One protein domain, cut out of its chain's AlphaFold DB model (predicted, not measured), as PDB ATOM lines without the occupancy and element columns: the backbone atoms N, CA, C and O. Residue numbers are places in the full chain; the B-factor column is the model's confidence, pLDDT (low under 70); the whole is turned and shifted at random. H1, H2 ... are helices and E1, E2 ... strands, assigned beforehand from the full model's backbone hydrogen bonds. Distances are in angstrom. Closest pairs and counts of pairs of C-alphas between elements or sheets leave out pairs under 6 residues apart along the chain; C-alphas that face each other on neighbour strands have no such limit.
ATOM      1  N   GLN A   4     -46.402  -8.510  14.367       96.00
ATOM      2  CA  GLN A   4     -45.221  -8.401  15.224       96.00
ATOM      3  C   GLN A   4     -45.171  -9.524  16.270       96.00
ATOM      4  O   GLN A   4     -44.128 -10.145  16.465       96.00
ATOM      5  N   ASN A   5     -46.293  -9.819  16.923       96.25
ATOM      6  CA  ASN A   5     -46.374 -10.881  17.917       96.25
ATOM      7  C   ASN A   5     -46.425 -12.261  17.267       96.25
ATOM      8  O   ASN A   5     -45.871 -13.193  17.837       96.25
ATOM      9  N   VAL A   6     -46.971 -12.399  16.054       97.12
ATOM     10  CA  VAL A   6     -46.824 -13.646  15.281       97.12
ATOM     11  C   VAL A   6     -45.353 -13.916  14.936       97.12
ATOM     12  O   VAL A   6     -44.905 -15.051  15.056       97.12
ATOM     13  N   ALA A   7     -44.558 -12.894  14.605       96.88
ATOM     14  CA  ALA A   7     -43.118 -13.068  14.392       96.88
ATOM     15  C   ALA A   7     -42.380 -13.499  15.676       96.88
ATOM     16  O   ALA A   7     -41.525 -14.382  15.628       96.88
ATOM     17  N   LYS A   8     -42.742 -12.929  16.836       96.69
ATOM     18  CA  LYS A   8     -42.217 -13.374  18.141       96.69
ATOM     19  C   LYS A   8     -42.634 -14.808  18.465       96.69
ATOM     20  O   LYS A   8     -41.797 -15.589  18.896       96.69
ATOM     21  N   LEU A   9     -43.899 -15.162  18.234       97.56
ATOM     22  CA  LEU A   9     -44.406 -16.527  18.376       97.56
ATOM     23  C   LEU A   9     -43.580 -17.493  17.526       97.56
ATOM     24  O   LEU A   9     -43.083 -18.483  18.052       97.56
ATOM     25  N   ASN A  10     -43.359 -17.163  16.252       97.38
ATOM     26  CA  ASN A  10     -42.563 -17.977  15.340       97.38
ATOM     27  C   ASN A  10     -41.154 -18.266  15.884       97.38
ATOM     28  O   ASN A  10     -40.683 -19.391  15.774       97.38
ATOM     29  N   LEU A  11     -40.506 -17.291  16.531       96.56
ATOM     30  CA  LEU A  11     -39.193 -17.489  17.151       96.56
ATOM     31  C   LEU A  11     -39.220 -18.578  18.238       96.56
ATOM     32  O   LEU A  11     -38.352 -19.449  18.248       96.56
ATOM     33  N   PHE A  12     -40.225 -18.570  19.118       96.06
ATOM     34  CA  PHE A  12     -40.383 -19.626  20.126       96.06
ATOM     35  C   PHE A  12     -40.679 -20.986  19.484       96.06
ATOM     36  O   PHE A  12     -40.130 -22.005  19.901       96.06
ATOM     37  N   LEU A  13     -41.517 -21.002  18.445       96.69
ATOM     38  CA  LEU A  13     -41.892 -22.229  17.748       96.69
ATOM     39  C   LEU A  13     -40.717 -22.862  16.992       96.69
ATOM     40  O   LEU A  13     -40.574 -24.080  17.019       96.69
ATOM     41  N   ILE A  14     -39.830 -22.064  16.391       95.81
ATOM     42  CA  ILE A  14     -38.584 -22.567  15.790       95.81
ATOM     43  C   ILE A  14     -37.731 -23.296  16.840       95.81
ATOM     44  O   ILE A  14     -37.207 -24.374  16.558       95.81
ATOM     45  N   GLY A  15     -37.653 -22.764  18.066       94.31
ATOM     46  CA  GLY A  15     -36.991 -23.444  19.184       94.31
ATOM     47  C   GLY A  15     -37.601 -24.818  19.488       94.31
ATOM     48  O   GLY A  15     -36.869 -25.790  19.676       94.31
ATOM     49  N   LEU A  16     -38.934 -24.931  19.449       94.81
ATOM     50  CA  LEU A  16     -39.623 -26.219  19.594       94.81
ATOM     51  C   LEU A  16     -39.338 -27.178  18.434       94.81
ATOM     52  O   LEU A  16     -39.231 -28.378  18.662       94.81
ATOM     53  N   SER A  17     -39.175 -26.674  17.207       94.19
ATOM     54  CA  SER A  17     -38.799 -27.507  16.059       94.19
ATOM     55  C   SER A  17     -37.425 -28.155  16.222       94.19
ATOM     56  O   SER A  17     -37.270 -29.353  15.962       94.19
ATOM     57  N   SER A  18     -36.436 -27.381  16.692       94.56
ATOM     58  CA  SER A  18     -35.097 -27.907  16.994       94.56
ATOM     59  C   SER A  18     -35.188 -28.986  18.066       94.56
ATOM     60  O   SER A  18     -34.741 -30.113  17.857       94.56
ATOM     61  N   ARG A  19     -35.891 -28.679  19.164       94.00
ATOM     62  CA  ARG A  19     -36.090 -29.599  20.286       94.00
ATOM     63  C   ARG A  19     -36.770 -30.902  19.867       94.00
ATOM     64  O   ARG A  19     -36.299 -31.970  20.250       94.00
ATOM     65  N   PHE A  20     -37.822 -30.817  19.052       94.38
ATOM     66  CA  PHE A  20     -38.498 -31.978  18.476       94.38
ATOM     67  C   PHE A  20     -37.541 -32.801  17.620       94.38
ATOM     68  O   PHE A  20     -37.501 -34.018  17.742       94.38
ATOM     69  N   SER A  21     -36.759 -32.152  16.755       91.62
ATOM     70  CA  SER A  21     -35.847 -32.842  15.839       91.62
ATOM     71  C   SER A  21     -34.744 -33.603  16.573       91.62
ATOM     72  O   SER A  21     -34.381 -34.695  16.139       91.62
ATOM     73  N   GLU A  22     -34.258 -33.044  17.681       91.81
ATOM     74  CA  GLU A  22     -33.244 -33.645  18.552       91.81
ATOM     75  C   GLU A  22     -33.815 -34.760  19.442       91.81
ATOM     76  O   GLU A  22     -33.130 -35.747  19.689       91.81
ATOM     77  N   ASN A  23     -35.065 -34.628  19.903       91.19
ATOM     78  CA  ASN A  23     -35.638 -35.486  20.946       91.19
ATOM     79  C   ASN A  23     -37.025 -36.042  20.570       91.19
ATOM     80  O   ASN A  23     -37.980 -35.967  21.343       91.19
ATOM     81  N   LYS A  24     -37.154 -36.628  19.375       90.12
ATOM     82  CA  LYS A  24     -38.438 -37.170  18.881       90.12
ATOM     83  C   LYS A  24     -39.031 -38.243  19.795       90.12
ATOM     84  O   LYS A  24     -40.245 -38.308  19.946       90.12
ATOM     85  N   ASP A  25     -38.186 -39.052  20.429       88.88
ATOM     86  CA  ASP A  25     -38.610 -40.213  21.224       88.88
ATOM     87  C   ASP A  25     -39.321 -39.843  22.535       88.88
ATOM     88  O   ASP A  25     -40.045 -40.658  23.112       88.88
ATOM     89  N   ILE A  26     -39.111 -38.619  23.029       90.69
ATOM     90  CA  ILE A  26     -39.760 -38.125  24.250       90.69
ATOM     91  C   ILE A  26     -40.972 -37.244  23.955       90.69
ATOM     92  O   ILE A  26     -41.685 -36.886  24.891       90.69
ATOM     93  N   PHE A  27     -41.222 -36.904  22.688       93.31
ATOM     94  CA  PHE A  27     -42.378 -36.115  22.283       93.31
ATOM     95  C   PHE A  27     -43.674 -36.904  22.495       93.31
ATOM     96  O   PHE A  27     -43.829 -38.023  22.010       93.31
ATOM     97  N   LYS A  28     -44.622 -36.307  23.224       92.94
ATOM     98  CA  LYS A  28     -45.948 -36.890  23.481       92.94
ATOM     99  C   LYS A  28     -47.011 -36.319  22.548       92.94
ATOM    100  O   LYS A  28     -47.918 -37.039  22.146       92.94
ATOM    101  N   GLY A  29     -46.919 -35.038  22.205       94.88
ATOM    102  CA  GLY A  29     -47.912 -34.391  21.357       94.88
ATOM    103  C   GLY A  29     -47.862 -32.873  21.426       94.88
ATOM    104  O   GLY A  29     -47.105 -32.275  22.190       94.88
ATOM    105  N   ILE A  30     -48.699 -32.244  20.615       96.69
ATOM    106  CA  ILE A  30     -48.869 -30.797  20.583       96.69
ATOM    107  C   ILE A  30     -50.354 -30.460  20.547       96.69
ATOM    108  O   ILE A  30     -51.134 -31.062  19.812       96.69
ATOM    109  N   LYS A  31     -50.766 -29.482  21.342       97.56
ATOM    110  CA  LYS A  31     -52.130 -28.964  21.352       97.56
ATOM    111  C   LYS A  31     -52.086 -27.481  21.054       97.56
ATOM    112  O   LYS A  31     -51.322 -26.748  21.670       97.56
ATOM    113  N   VAL A  32     -52.936 -27.033  20.144       97.38
ATOM    114  CA  VAL A  32     -53.087 -25.621  19.797       97.38
ATOM    115  C   VAL A  32     -54.523 -25.215  20.066       97.38
ATOM    116  O   VAL A  32     -55.456 -25.957  19.781       97.38
ATOM    117  N   THR A  33     -54.725 -24.058  20.671       97.69
ATOM    118  CA  THR A  33     -56.042 -23.478  20.923       97.69
ATOM    119  C   THR A  33     -56.019 -22.044  20.440       97.69
ATOM    120  O   THR A  33     -55.333 -21.201  21.013       97.69
ATOM    121  N   TYR A  34     -56.771 -21.770  19.384       97.44
ATOM    122  CA  TYR A  34     -57.006 -20.418  18.906       97.44
ATOM    123  C   TYR A  34     -58.284 -19.871  19.517       97.44
ATOM    124  O   TYR A  34     -59.261 -20.604  19.675       97.44
ATOM    125  N   LYS A  35     -58.308 -18.576  19.817       97.06
ATOM    126  CA  LYS A  35     -59.483 -17.897  20.361       97.06
ATOM    127  C   LYS A  35     -59.888 -16.732  19.469       97.06
ATOM    128  O   LYS A  35     -59.057 -15.884  19.171       97.06
ATOM    129  N   ALA A  36     -61.161 -16.678  19.085       95.12
ATOM    130  CA  ALA A  36     -61.783 -15.516  18.448       95.12
ATOM    131  C   ALA A  36     -63.039 -15.127  19.239       95.12
ATOM    132  O   ALA A  36     -64.033 -15.864  19.277       95.12
ATOM    133  N   GLY A  37     -62.981 -13.988  19.924       93.94
ATOM    134  CA  GLY A  37     -63.984 -13.542  20.881       93.94
ATOM    135  C   GLY A  37     -64.202 -14.571  21.992       93.94
ATOM    136  O   GLY A  37     -63.325 -14.818  22.821       93.94
ATOM    137  N   LEU A  38     -65.390 -15.177  22.010       93.56
ATOM    138  CA  LEU A  38     -65.791 -16.199  22.987       93.56
ATOM    139  C   LEU A  38     -65.617 -17.638  22.476       93.56
ATOM    140  O   LEU A  38     -65.866 -18.583  23.224       93.56
ATOM    141  N   LYS A  39     -65.227 -17.822  21.209       95.56
ATOM    142  CA  LYS A  39     -65.079 -19.143  20.588       95.56
ATOM    143  C   LYS A  39     -63.631 -19.612  20.653       95.56
ATOM    144  O   LYS A  39     -62.718 -18.832  20.391       95.56
ATOM    145  N   ASN A  40     -63.456 -20.903  20.930       95.19
ATOM    146  CA  ASN A  40     -62.165 -21.582  20.921       95.19
ATOM    147  C   ASN A  40     -62.130 -22.637  19.811       95.19
ATOM    148  O   ASN A  40     -63.103 -23.368  19.620       95.19
ATOM    149  N   PHE A  41     -60.996 -22.739  19.126       95.62
ATOM    150  CA  PHE A  41     -60.745 -23.678  18.039       95.62
ATOM    151  C   PHE A  41     -59.512 -24.501  18.389       95.62
ATOM    152  O   PHE A  41     -58.418 -23.957  18.541       95.62
ATOM    153  N   ASN A  42     -59.695 -25.811  18.544       95.44
ATOM    154  CA  ASN A  42     -58.650 -26.706  19.024       95.44
ATOM    155  C   ASN A  42     -58.015 -27.467  17.858       95.44
ATOM    156  O   ASN A  42     -58.723 -28.014  17.015       95.44
ATOM    157  N   GLY A  43     -56.687 -27.523  17.853       95.44
ATOM    158  CA  GLY A  43     -55.889 -28.419  17.033       95.44
ATOM    159  C   GLY A  43     -55.101 -29.385  17.912       95.44
ATOM    160  O   GLY A  43     -54.621 -29.001  18.981       95.44
ATOM    161  N   ILE A  44     -54.986 -30.636  17.479       96.31
ATOM    162  CA  ILE A  44     -54.266 -31.698  18.192       96.31
ATOM    163  C   ILE A  44     -53.298 -32.342  17.208       96.31
ATOM    164  O   ILE A  44     -53.701 -32.745  16.121       96.31
ATOM    165  N   GLY A  45     -52.026 -32.410  17.577       94.62
ATOM    166  CA  GLY A  45     -50.981 -33.078  16.822       94.62
ATOM    167  C   GLY A  45     -50.370 -34.212  17.627       94.62
ATOM    168  O   GLY A  45     -49.915 -34.008  18.751       94.62
ATOM    169  N   GLU A  46     -50.337 -35.393  17.029       93.00
ATOM    170  CA  GLU A  46     -49.744 -36.596  17.610       93.00
ATOM    171  C   GLU A  46     -48.560 -37.050  16.759       93.00
ATOM    172  O   GLU A  46     -48.510 -36.783  15.556       93.00
ATOM    173  N   TYR A  47     -47.592 -37.715  17.385       91.31
ATOM    174  CA  TYR A  47     -46.458 -38.272  16.657       91.31
ATOM    175  C   TYR A  47     -46.913 -39.374  15.696       91.31
ATOM    176  O   TYR A  47     -47.661 -40.270  16.078       91.31
ATOM    177  N   ASP A  48     -46.427 -39.319  14.461       90.00
ATOM    178  CA  ASP A  48     -46.753 -40.273  13.404       90.00
ATOM    179  C   ASP A  48     -45.511 -40.515  12.539       90.00
ATOM    180  O   ASP A  48     -45.217 -39.751  11.620       90.00
ATOM    181  N   ASN A  49     -44.737 -41.553  12.871       86.56
ATOM    182  CA  ASN A  49     -43.577 -42.018  12.098       86.56
ATOM    183  C   ASN A  49     -42.602 -40.906  11.653       86.56
ATOM    184  O   ASN A  49     -42.151 -40.867  10.508       86.56
ATOM    185  N   GLY A  50     -42.262 -39.988  12.561       85.56
ATOM    186  CA  GLY A  50     -41.333 -38.879  12.304       85.56
ATOM    187  C   GLY A  50     -41.999 -37.584  11.831       85.56
ATOM    188  O   GLY A  50     -41.342 -36.539  11.832       85.56
ATOM    189  N   ASN A  51     -43.286 -37.643  11.496       93.38
ATOM    190  CA  ASN A  51     -44.162 -36.505  11.254       93.38
ATOM    191  C   ASN A  51     -45.107 -36.284  12.444       93.38
ATOM    192  O   ASN A  51     -45.082 -37.002  13.445       93.38
ATOM    193  N   ILE A  52     -45.934 -35.251  12.325       94.38
ATOM    194  CA  ILE A  52     -47.010 -34.927  13.249       94.38
ATOM    195  C   ILE A  52     -48.326 -35.051  12.493       94.38
ATOM    196  O   ILE A  52     -48.590 -34.316  11.537       94.38
ATOM    197  N   LYS A  53     -49.173 -35.969  12.948       96.25
ATOM    198  CA  LYS A  53     -50.554 -36.085  12.501       96.25
ATOM    199  C   LYS A  53     -51.374 -35.007  13.192       96.25
ATOM    200  O   LYS A  53     -51.786 -35.166  14.336       96.25
ATOM    201  N   PHE A  54     -51.570 -33.892  12.500       97.00
ATOM    202  CA  PHE A  54     -52.260 -32.719  13.014       97.00
ATOM    203  C   PHE A  54     -53.713 -32.689  12.545       97.00
ATOM    204  O   PHE A  54     -53.989 -32.610  11.347       97.00
ATOM    205  N   ASN A  55     -54.641 -32.744  13.499       96.06
ATOM    206  CA  ASN A  55     -56.057 -32.494  13.292       96.06
ATOM    207  C   ASN A  55     -56.392 -31.055  13.685       96.06
ATOM    208  O   ASN A  55     -56.156 -30.651  14.823       96.06
ATOM    209  N   PHE A  56     -56.984 -30.303  12.763       94.19
ATOM    210  CA  PHE A  56     -57.543 -28.986  13.035       94.19
ATOM    211  C   PHE A  56     -58.779 -28.760  12.172       94.19
ATOM    212  O   PHE A  56     -58.790 -29.076  10.983       94.19
ATOM    213  N   ASN A  57     -59.839 -28.225  12.783       88.88
ATOM    214  CA  ASN A  57     -61.101 -27.924  12.105       88.88
ATOM    215  C   ASN A  57     -61.677 -29.121  11.309       88.88
ATOM    216  O   ASN A  57     -62.144 -28.976  10.182       88.88
ATOM    217  N   GLY A  58     -61.574 -30.331  11.871       88.44
ATOM    218  CA  GLY A  58     -62.074 -31.566  11.256       88.44
ATOM    219  C   GLY A  58     -61.192 -32.155  10.150       88.44
ATOM    220  O   GLY A  58     -61.481 -33.252   9.681       88.44
ATOM    221  N   THR A  59     -60.101 -31.487   9.766       91.94
ATOM    222  CA  THR A  59     -59.148 -31.998   8.770       91.94
ATOM    223  C   THR A  59     -57.908 -32.541   9.461       91.94
ATOM    224  O   THR A  59     -57.316 -31.858  10.294       91.94
ATOM    225  N   THR A  60     -57.495 -33.753   9.096       95.06
ATOM    226  CA  THR A  60     -56.281 -34.391   9.620       95.06
ATOM    227  C   THR A  60     -55.237 -34.505   8.522       95.06
ATOM    228  O   THR A  60     -55.499 -35.135   7.502       95.06
ATOM    229  N   ASN A  61     -54.044 -33.964   8.758       92.75
ATOM    230  CA  ASN A  61     -52.913 -34.060   7.838       92.75
ATOM    231  C   ASN A  61     -51.678 -34.584   8.580       92.75
ATOM    232  O   ASN A  61     -51.419 -34.164   9.706       92.75
ATOM    233  N   SER A  62     -50.901 -35.468   7.953       95.62
ATOM    234  CA  SER A  62     -49.576 -35.859   8.456       95.62
ATOM    235  C   SER A  62     -48.534 -34.916   7.854       95.62
ATOM    236  O   SER A  62     -48.365 -34.866   6.634       95.62
ATOM    237  N   ILE A  63     -47.910 -34.090   8.695       95.69
ATOM    238  CA  ILE A  63     -47.034 -32.984   8.286       95.69
ATOM    239  C   ILE A  63     -45.781 -32.914   9.160       95.69
ATOM    240  O   ILE A  63     -45.777 -33.361  10.301       95.69
ATOM    241  N   SER A  64     -44.703 -32.318   8.650       96.19
ATOM    242  CA  SER A  64     -43.502 -32.077   9.455       96.19
ATOM    243  C   SER A  64     -43.736 -30.988  10.512       96.19
ATOM    244  O   SER A  64     -44.589 -30.114  10.338       96.19
ATOM    245  N   ILE A  65     -42.928 -30.983  11.580       95.69
ATOM    246  CA  ILE A  65     -42.992 -29.948  12.627       95.69
ATOM    247  C   ILE A  65     -42.788 -28.535  12.058       95.69
ATOM    248  O   ILE A  65     -43.508 -27.614  12.425       95.69
ATOM    249  N   ASN A  66     -41.886 -28.366  11.086       96.06
ATOM    250  CA  ASN A  66     -41.666 -27.079  10.424       96.06
ATOM    251  C   ASN A  66     -42.930 -26.610   9.699       96.06
ATOM    252  O   ASN A  66     -43.331 -25.455   9.833       96.06
ATOM    253  N   LYS A  67     -43.603 -27.522   8.985       96.62
ATOM    254  CA  LYS A  67     -44.836 -27.175   8.282       96.62
ATOM    255  C   LYS A  67     -45.977 -26.869   9.245       96.62
ATOM    256  O   LYS A  67     -46.765 -25.961   8.988       96.62
ATOM    257  N   LEU A  68     -46.046 -27.587  10.365       96.69
ATOM    258  CA  LEU A  68     -46.997 -27.295  11.431       96.69
ATOM    259  C   LEU A  68     -46.797 -25.877  11.975       96.69
ATOM    260  O   LEU A  68     -47.772 -25.154  12.131       96.69
ATOM    261  N   ILE A  69     -45.556 -25.452  12.208       96.88
ATOM    262  CA  ILE A  69     -45.248 -24.101  12.702       96.88
ATOM    263  C   ILE A  69     -45.695 -23.027  11.708       96.88
ATOM    264  O   ILE A  69     -46.323 -22.048  12.110       96.88
ATOM    265  N   GLU A  70     -45.438 -23.226  10.413       96.81
ATOM    266  CA  GLU A  70     -45.924 -22.319   9.365       96.81
ATOM    267  C   GLU A  70     -47.451 -22.192   9.386       96.81
ATOM    268  O   GLU A  70     -47.980 -21.077   9.356       96.81
ATOM    269  N   ILE A  71     -48.161 -23.325   9.464       96.50
ATOM    270  CA  ILE A  71     -49.626 -23.357   9.557       96.50
ATOM    271  C   ILE A  71     -50.076 -22.630  10.821       96.50
ATOM    272  O   ILE A  71     -50.961 -21.780  10.756       96.50
ATOM    273  N   VAL A  72     -49.427 -22.898  11.956       97.25
ATOM    274  CA  VAL A  72     -49.803 -22.309  13.237       97.25
ATOM    275  C   VAL A  72     -49.688 -20.788  13.212       97.25
ATOM    276  O   VAL A  72     -50.627 -20.100  13.616       97.25
ATOM    277  N   CYS A  73     -48.570 -20.271  12.702       97.00
ATOM    278  CA  CYS A  73     -48.328 -18.839  12.548       97.00
ATOM    279  C   CYS A  73     -49.290 -18.189  11.547       97.00
ATOM    280  O   CYS A  73     -49.771 -17.081  11.795       97.00
ATOM    281  N   THR A  74     -49.584 -18.871  10.438       96.81
ATOM    282  CA  THR A  74     -50.514 -18.377   9.413       96.81
ATOM    283  C   THR A  74     -51.926 -18.263   9.975       96.81
ATOM    284  O   THR A  74     -52.542 -17.204   9.873       96.81
ATOM    285  N   GLU A  75     -52.408 -19.309  10.646       96.12
ATOM    286  CA  GLU A  75     -53.722 -19.313  11.285       96.12
ATOM    287  C   GLU A  75     -53.811 -18.265  12.396       96.12
ATOM    288  O   GLU A  75     -54.796 -17.538  12.463       96.12
ATOM    289  N   ALA A  76     -52.769 -18.095  13.219       96.62
ATOM    290  CA  ALA A  76     -52.769 -17.146  14.340       96.62
ATOM    291  C   ALA A  76     -53.066 -15.688  13.931       96.62
ATOM    292  O   ALA A  76     -53.553 -14.893  14.744       96.62
ATOM    293  N   LEU A  77     -52.823 -15.311  12.670       96.75
ATOM    294  CA  LEU A  77     -53.206 -13.996  12.151       96.75
ATOM    295  C   LEU A  77     -54.727 -13.775  12.186       96.75
ATOM    296  O   LEU A  77     -55.151 -12.650  12.451       96.75
ATOM    297  N   ASN A  78     -55.523 -14.836  12.033       96.50
ATOM    298  CA  ASN A  78     -56.987 -14.802  11.944       96.50
ATOM    299  C   ASN A  78     -57.710 -14.821  13.306       96.50
ATOM    300  O   ASN A  78     -58.929 -14.677  13.346       96.50
ATOM    301  N   TYR A  79     -56.988 -14.996  14.416       96.94
ATOM    302  CA  TYR A  79     -57.565 -15.147  15.762       96.94
ATOM    303  C   TYR A  79     -57.065 -14.068  16.726       96.94
ATOM    304  O   TYR A  79     -56.045 -13.438  16.481       96.94
ATOM    305  N   ASP A  80     -57.744 -13.842  17.846       96.19
ATOM    306  CA  ASP A  80     -57.351 -12.822  18.830       96.19
ATOM    307  C   ASP A  80     -56.145 -13.257  19.665       96.19
ATOM    308  O   ASP A  80     -55.268 -12.447  19.981       96.19
ATOM    309  N   SER A  81     -56.093 -14.547  20.003       97.31
ATOM    310  CA  SER A  81     -55.006 -15.151  20.766       97.31
ATOM    311  C   SER A  81     -54.815 -16.628  20.422       97.31
ATOM    312  O   SER A  81     -55.715 -17.288  19.895       97.31
ATOM    313  N   LEU A  82     -53.651 -17.150  20.789       97.88
ATOM    314  CA  LEU A  82     -53.254 -18.541  20.670       97.88
ATOM    315  C   LEU A  82     -52.662 -19.038  21.992       97.88
ATOM    316  O   LEU A  82     -51.867 -18.355  22.637       97.88
ATOM    317  N   THR A  83     -53.003 -20.269  22.344       97.81
ATOM    318  CA  THR A  83     -52.317 -21.057  23.363       97.81
ATOM    319  C   THR A  83     -51.812 -22.337  22.716       97.81
ATOM    320  O   THR A  83     -52.587 -23.062  22.097       97.81
ATOM    321  N   LEU A  84     -50.522 -22.624  22.847       98.25
ATOM    322  CA  LEU A  84     -49.899 -23.844  22.353       98.25
ATOM    323  C   LEU A  84     -49.235 -24.578  23.510       98.25
ATOM    324  O   LEU A  84     -48.458 -23.993  24.259       98.25
ATOM    325  N   THR A  85     -49.538 -25.860  23.639       97.75
ATOM    326  CA  THR A  85     -48.894 -26.770  24.580       97.75
ATOM    327  C   THR A  85     -48.106 -27.786  23.778       97.75
ATOM    328  O   THR A  85     -48.679 -28.507  22.965       97.75
ATOM    329  N   TYR A  86     -46.800 -27.823  23.990       96.81
ATOM    330  CA  TYR A  86     -45.904 -28.825  23.436       96.81
ATOM    331  C   TYR A  86     -45.494 -29.762  24.570       96.81
ATOM    332  O   TYR A  86     -44.901 -29.314  25.551       96.81
ATOM    333  N   SER A  87     -45.850 -31.035  24.451       95.06
ATOM    334  CA  SER A  87     -45.745 -32.008  25.534       95.06
ATOM    335  C   SER A  87     -44.667 -33.037  25.266       95.06
ATOM    336  O   SER A  87     -44.605 -33.639  24.190       95.06
ATOM    337  N   GLU A  88     -43.865 -33.298  26.289       93.38
ATOM    338  CA  GLU A  88     -42.858 -34.349  26.309       93.38
ATOM    339  C   GLU A  88     -42.973 -35.213  27.572       93.38
ATOM    340  O   GLU A  88     -43.806 -34.998  28.457       93.38
ATOM    341  N   ARG A  89     -42.138 -36.248  27.669       89.94
ATOM    342  CA  ARG A  89     -41.965 -37.013  28.906       89.94
ATOM    343  C   ARG A  89     -41.386 -36.115  30.007       89.94
ATOM    344  O   ARG A  89     -40.331 -35.525  29.818       89.94
ATOM    345  N   GLY A  90     -42.089 -36.014  31.135       86.38
ATOM    346  CA  GLY A  90     -41.691 -35.216  32.300       86.38
ATOM    347  C   GLY A  90     -41.889 -33.693  32.212       86.38
ATOM    348  O   GLY A  90     -41.859 -33.026  33.246       86.38
ATOM    349  N   THR A  91     -42.117 -33.110  31.029       91.38
ATOM    350  CA  THR A  91     -42.210 -31.645  30.886       91.38
ATOM    351  C   THR A  91     -43.151 -31.228  29.763       91.38
ATOM    352  O   THR A  91     -43.081 -31.741  28.647       91.38
ATOM    353  N   ASP A  92     -43.964 -30.213  30.043       94.56
ATOM    354  CA  ASP A  92     -44.765 -29.488  29.067       94.56
ATOM    355  C   ASP A  92     -44.214 -28.074  28.867       94.56
ATOM    356  O   ASP A  92     -43.735 -27.418  29.791       94.56
ATOM    357  N   ILE A  93     -44.338 -27.562  27.649       95.81
ATOM    358  CA  ILE A  93     -44.049 -26.173  27.313       95.81
ATOM    359  C   ILE A  93     -45.349 -25.502  26.895       95.81
ATOM    360  O   ILE A  93     -45.969 -25.889  25.906       95.81
ATOM    361  N   LEU A  94     -45.739 -24.460  27.622       97.25
ATOM    362  CA  LEU A  94     -46.893 -23.626  27.322       97.25
ATOM    363  C   LEU A  94     -46.442 -22.308  26.691       97.25
ATOM    364  O   LEU A  94     -45.694 -21.546  27.303       97.25
ATOM    365  N   ILE A  95     -46.950 -22.012  25.499       97.50
ATOM    366  CA  ILE A  95     -46.784 -20.731  24.815       97.50
ATOM    367  C   ILE A  95     -48.147 -20.047  24.722       97.50
ATOM    368  O   ILE A  95     -49.097 -20.599  24.172       97.50
ATOM    369  N   GLU A  96     -48.238 -18.831  25.245       97.88
ATOM    370  CA  GLU A  96     -49.430 -17.985  25.200       97.88
ATOM    371  C   GLU A  96     -49.104 -16.742  24.375       97.88
ATOM    372  O   GLU A  96     -48.126 -16.050  24.656       97.88
ATOM    373  N   ALA A  97     -49.906 -16.453  23.359       97.38
ATOM    374  CA  ALA A  97     -49.665 -15.348  22.448       97.38
ATOM    375  C   ALA A  97     -50.961 -14.586  22.162       97.38
ATOM    376  O   ALA A  97     -51.985 -15.182  21.842       97.38
ATOM    377  N   ASP A  98     -50.917 -13.262  22.252       96.44
ATOM    378  CA  ASP A  98     -52.033 -12.373  21.933       96.44
ATOM    379  C   ASP A  98     -51.531 -11.090  21.236       96.44
ATOM    380  O   ASP A  98     -50.383 -10.999  20.787       96.44
ATOM    381  N   ASN A  99     -52.390 -10.078  21.101       94.75
ATOM    382  CA  ASN A  99     -52.026  -8.788  20.502       94.75
ATOM    383  C   ASN A  99     -51.074  -7.936  21.356       94.75
ATOM    384  O   ASN A  99     -50.491  -6.981  20.843       94.75
ATOM    385  N   THR A 100     -50.896  -8.264  22.633       94.56
ATOM    386  CA  THR A 100     -50.057  -7.519  23.577       94.56
ATOM    387  C   THR A 100     -48.691  -8.168  23.755       94.56
ATOM    388  O   THR A 100     -47.677  -7.473  23.699       94.56
ATOM    389  N   ASN A 101     -48.630  -9.493  23.917       94.81
ATOM    390  CA  ASN A 101     -47.394 -10.186  24.252       94.81
ATOM    391  C   ASN A 101     -47.379 -11.655  23.799       94.81
ATOM    392  O   ASN A 101     -48.403 -12.245  23.465       94.81
ATOM    393  N   VAL A 102     -46.183 -12.246  23.836       97.19
ATOM    394  CA  VAL A 102     -45.945 -13.683  23.715       97.19
ATOM    395  C   VAL A 102     -45.171 -14.140  24.948       97.19
ATOM    396  O   VAL A 102     -44.144 -13.555  25.289       97.19
ATOM    397  N   LYS A 103     -45.673 -15.162  25.636       95.75
ATOM    398  CA  LYS A 103     -45.092 -15.725  26.857       95.75
ATOM    399  C   LYS A 103     -44.847 -17.211  26.663       95.75
ATOM    400  O   LYS A 103     -45.662 -17.891  26.052       95.75
ATOM    401  N   MET A 104     -43.760 -17.706  27.237       95.31
ATOM    402  CA  MET A 104     -43.418 -19.123  27.285       95.31
ATOM    403  C   MET A 104     -43.215 -19.527  28.745       95.31
ATOM    404  O   MET A 104     -42.624 -18.772  29.520       95.31
ATOM    405  N   LYS A 105     -43.721 -20.697  29.125       94.88
ATOM    406  CA  LYS A 105     -43.572 -21.290  30.456       94.88
ATOM    407  C   LYS A 105     -43.260 -22.772  30.298       94.88
ATOM    408  O   LYS A 105     -43.935 -23.452  29.533       94.88
ATOM    409  N   ASN A 106     -42.278 -23.260  31.046       92.06
ATOM    410  CA  ASN A 106     -42.078 -24.694  31.227       92.06
ATOM    411  C   ASN A 106     -42.906 -25.144  32.430       92.06
ATOM    412  O   ASN A 106     -42.983 -24.434  33.435       92.06
ATOM    413  N   ILE A 107     -43.550 -26.290  32.299       92.38
ATOM    414  CA  ILE A 107     -44.403 -26.897  33.309       92.38
ATOM    415  C   ILE A 107     -43.844 -28.293  33.550       92.38
ATOM    416  O   ILE A 107     -43.905 -29.148  32.670       92.38
ATOM    417  N   ASP A 108     -43.302 -28.522  34.742       85.00
ATOM    418  CA  ASP A 108     -42.885 -29.859  35.143       85.00
ATOM    419  C   ASP A 108     -44.126 -30.718  35.367       85.00
ATOM    420  O   ASP A 108     -44.982 -30.417  36.207       85.00
ATOM    421  N   VAL A 109     -44.223 -31.794  34.596       79.25
ATOM    422  CA  VAL A 109     -45.295 -32.769  34.730       79.25
ATOM    423  C   VAL A 109     -44.702 -33.932  35.500       79.25
ATOM    424  O   VAL A 109     -43.877 -34.676  34.974       79.25
TER     425      VAL A 109
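This is residues 4 to 109 of the 154 residues of the protein "SAM dependent methyltransferase" of Clostridium carboxidivorans P7 (UniProt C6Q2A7). Two helices, H1 and H2, lie side by side and cover one face of a twisted sheet of seven strands, whose other face is bare. H1 packs over the E5, E6 and E7 part and H2 packs toward E3 and E1. The 106 printed residues hold two named helices and seven named strands in the order H1 E1 E2 E3 E4 H2 E5 E6 E7; the sheet's order is E4 E3 E2 E1 E5 E6 E7, all antiparallel. The class is mixed, helices and strands; the whole is compact, with a radius of gyration of the C-alphas of 12.9 A and spans of 36 by 29 by 23 A.

Begin at H1, residues 4 to 22, which is on the sheet at a height over the sheet of 9.4 A. It lies over E6, residues 91 to 97, and runs along it at 10 degrees on the local plane; it is only just over E5, residues 81 to 88, and E7, residues 102 to 108, with 3 C-alphas falling on each. Next come E1, residues 27 to 36, E2, residues 39 to 48, E3, residues 51 to 56, and E4, residues 59 to 63, a meander, each strand the antiparallel neighbour of the one before. Look at its hairpins: N 32 and O 43 are 2.8 A apart in E1 and E2, N 53 and O 46 2.8 A in E3 and E2, N 61 and O 54 2.9 A in E4 and E3. Then H2, residues 65 to 76, touches H1 at a shallow tilt of 19 degrees, opposite ways; their closest C-alphas, of Ser 17 and Ile 65, are 5.9 A apart. Both helices are on the same face, which gives two layers, helices on one face of a sheet. The closest C-alphas of H2 and E3 are those of Ile 52 and Ile 65, 6.4 A. E5 is the antiparallel neighbour of E1, with N 31 and O 85 at 2.8 A, and E5, E6 and E7 form a second meander; in its hairpins N 84 and O 95, and N 94 and O 105, are 2.8 A apart. In both helices every O i to N i+4 pair is within hydrogen-bond range.

Find C-alpha 4 at (-45.221, -8.401, 15.224), where H1 begins; it runs 28.1 A. E1 spans 28.6 A, E2 28.9 A, E3 15.5 A and E4 12.2 A. H2 begins at C-alpha 65, (-42.992, -29.948, 12.627), and spans 16.2 A. E5 spans 23.4 A, E6 19.8 A and E7 20.0 A, ending at C-alpha 108, (-42.885, -29.859, 35.143).

The C-alphas of Glu 22 and Leu 38 are the two farthest apart, 37.2 A. The printed part has no cut, its links between named elements are tight, and no printed residue is under 70 in pLDDT.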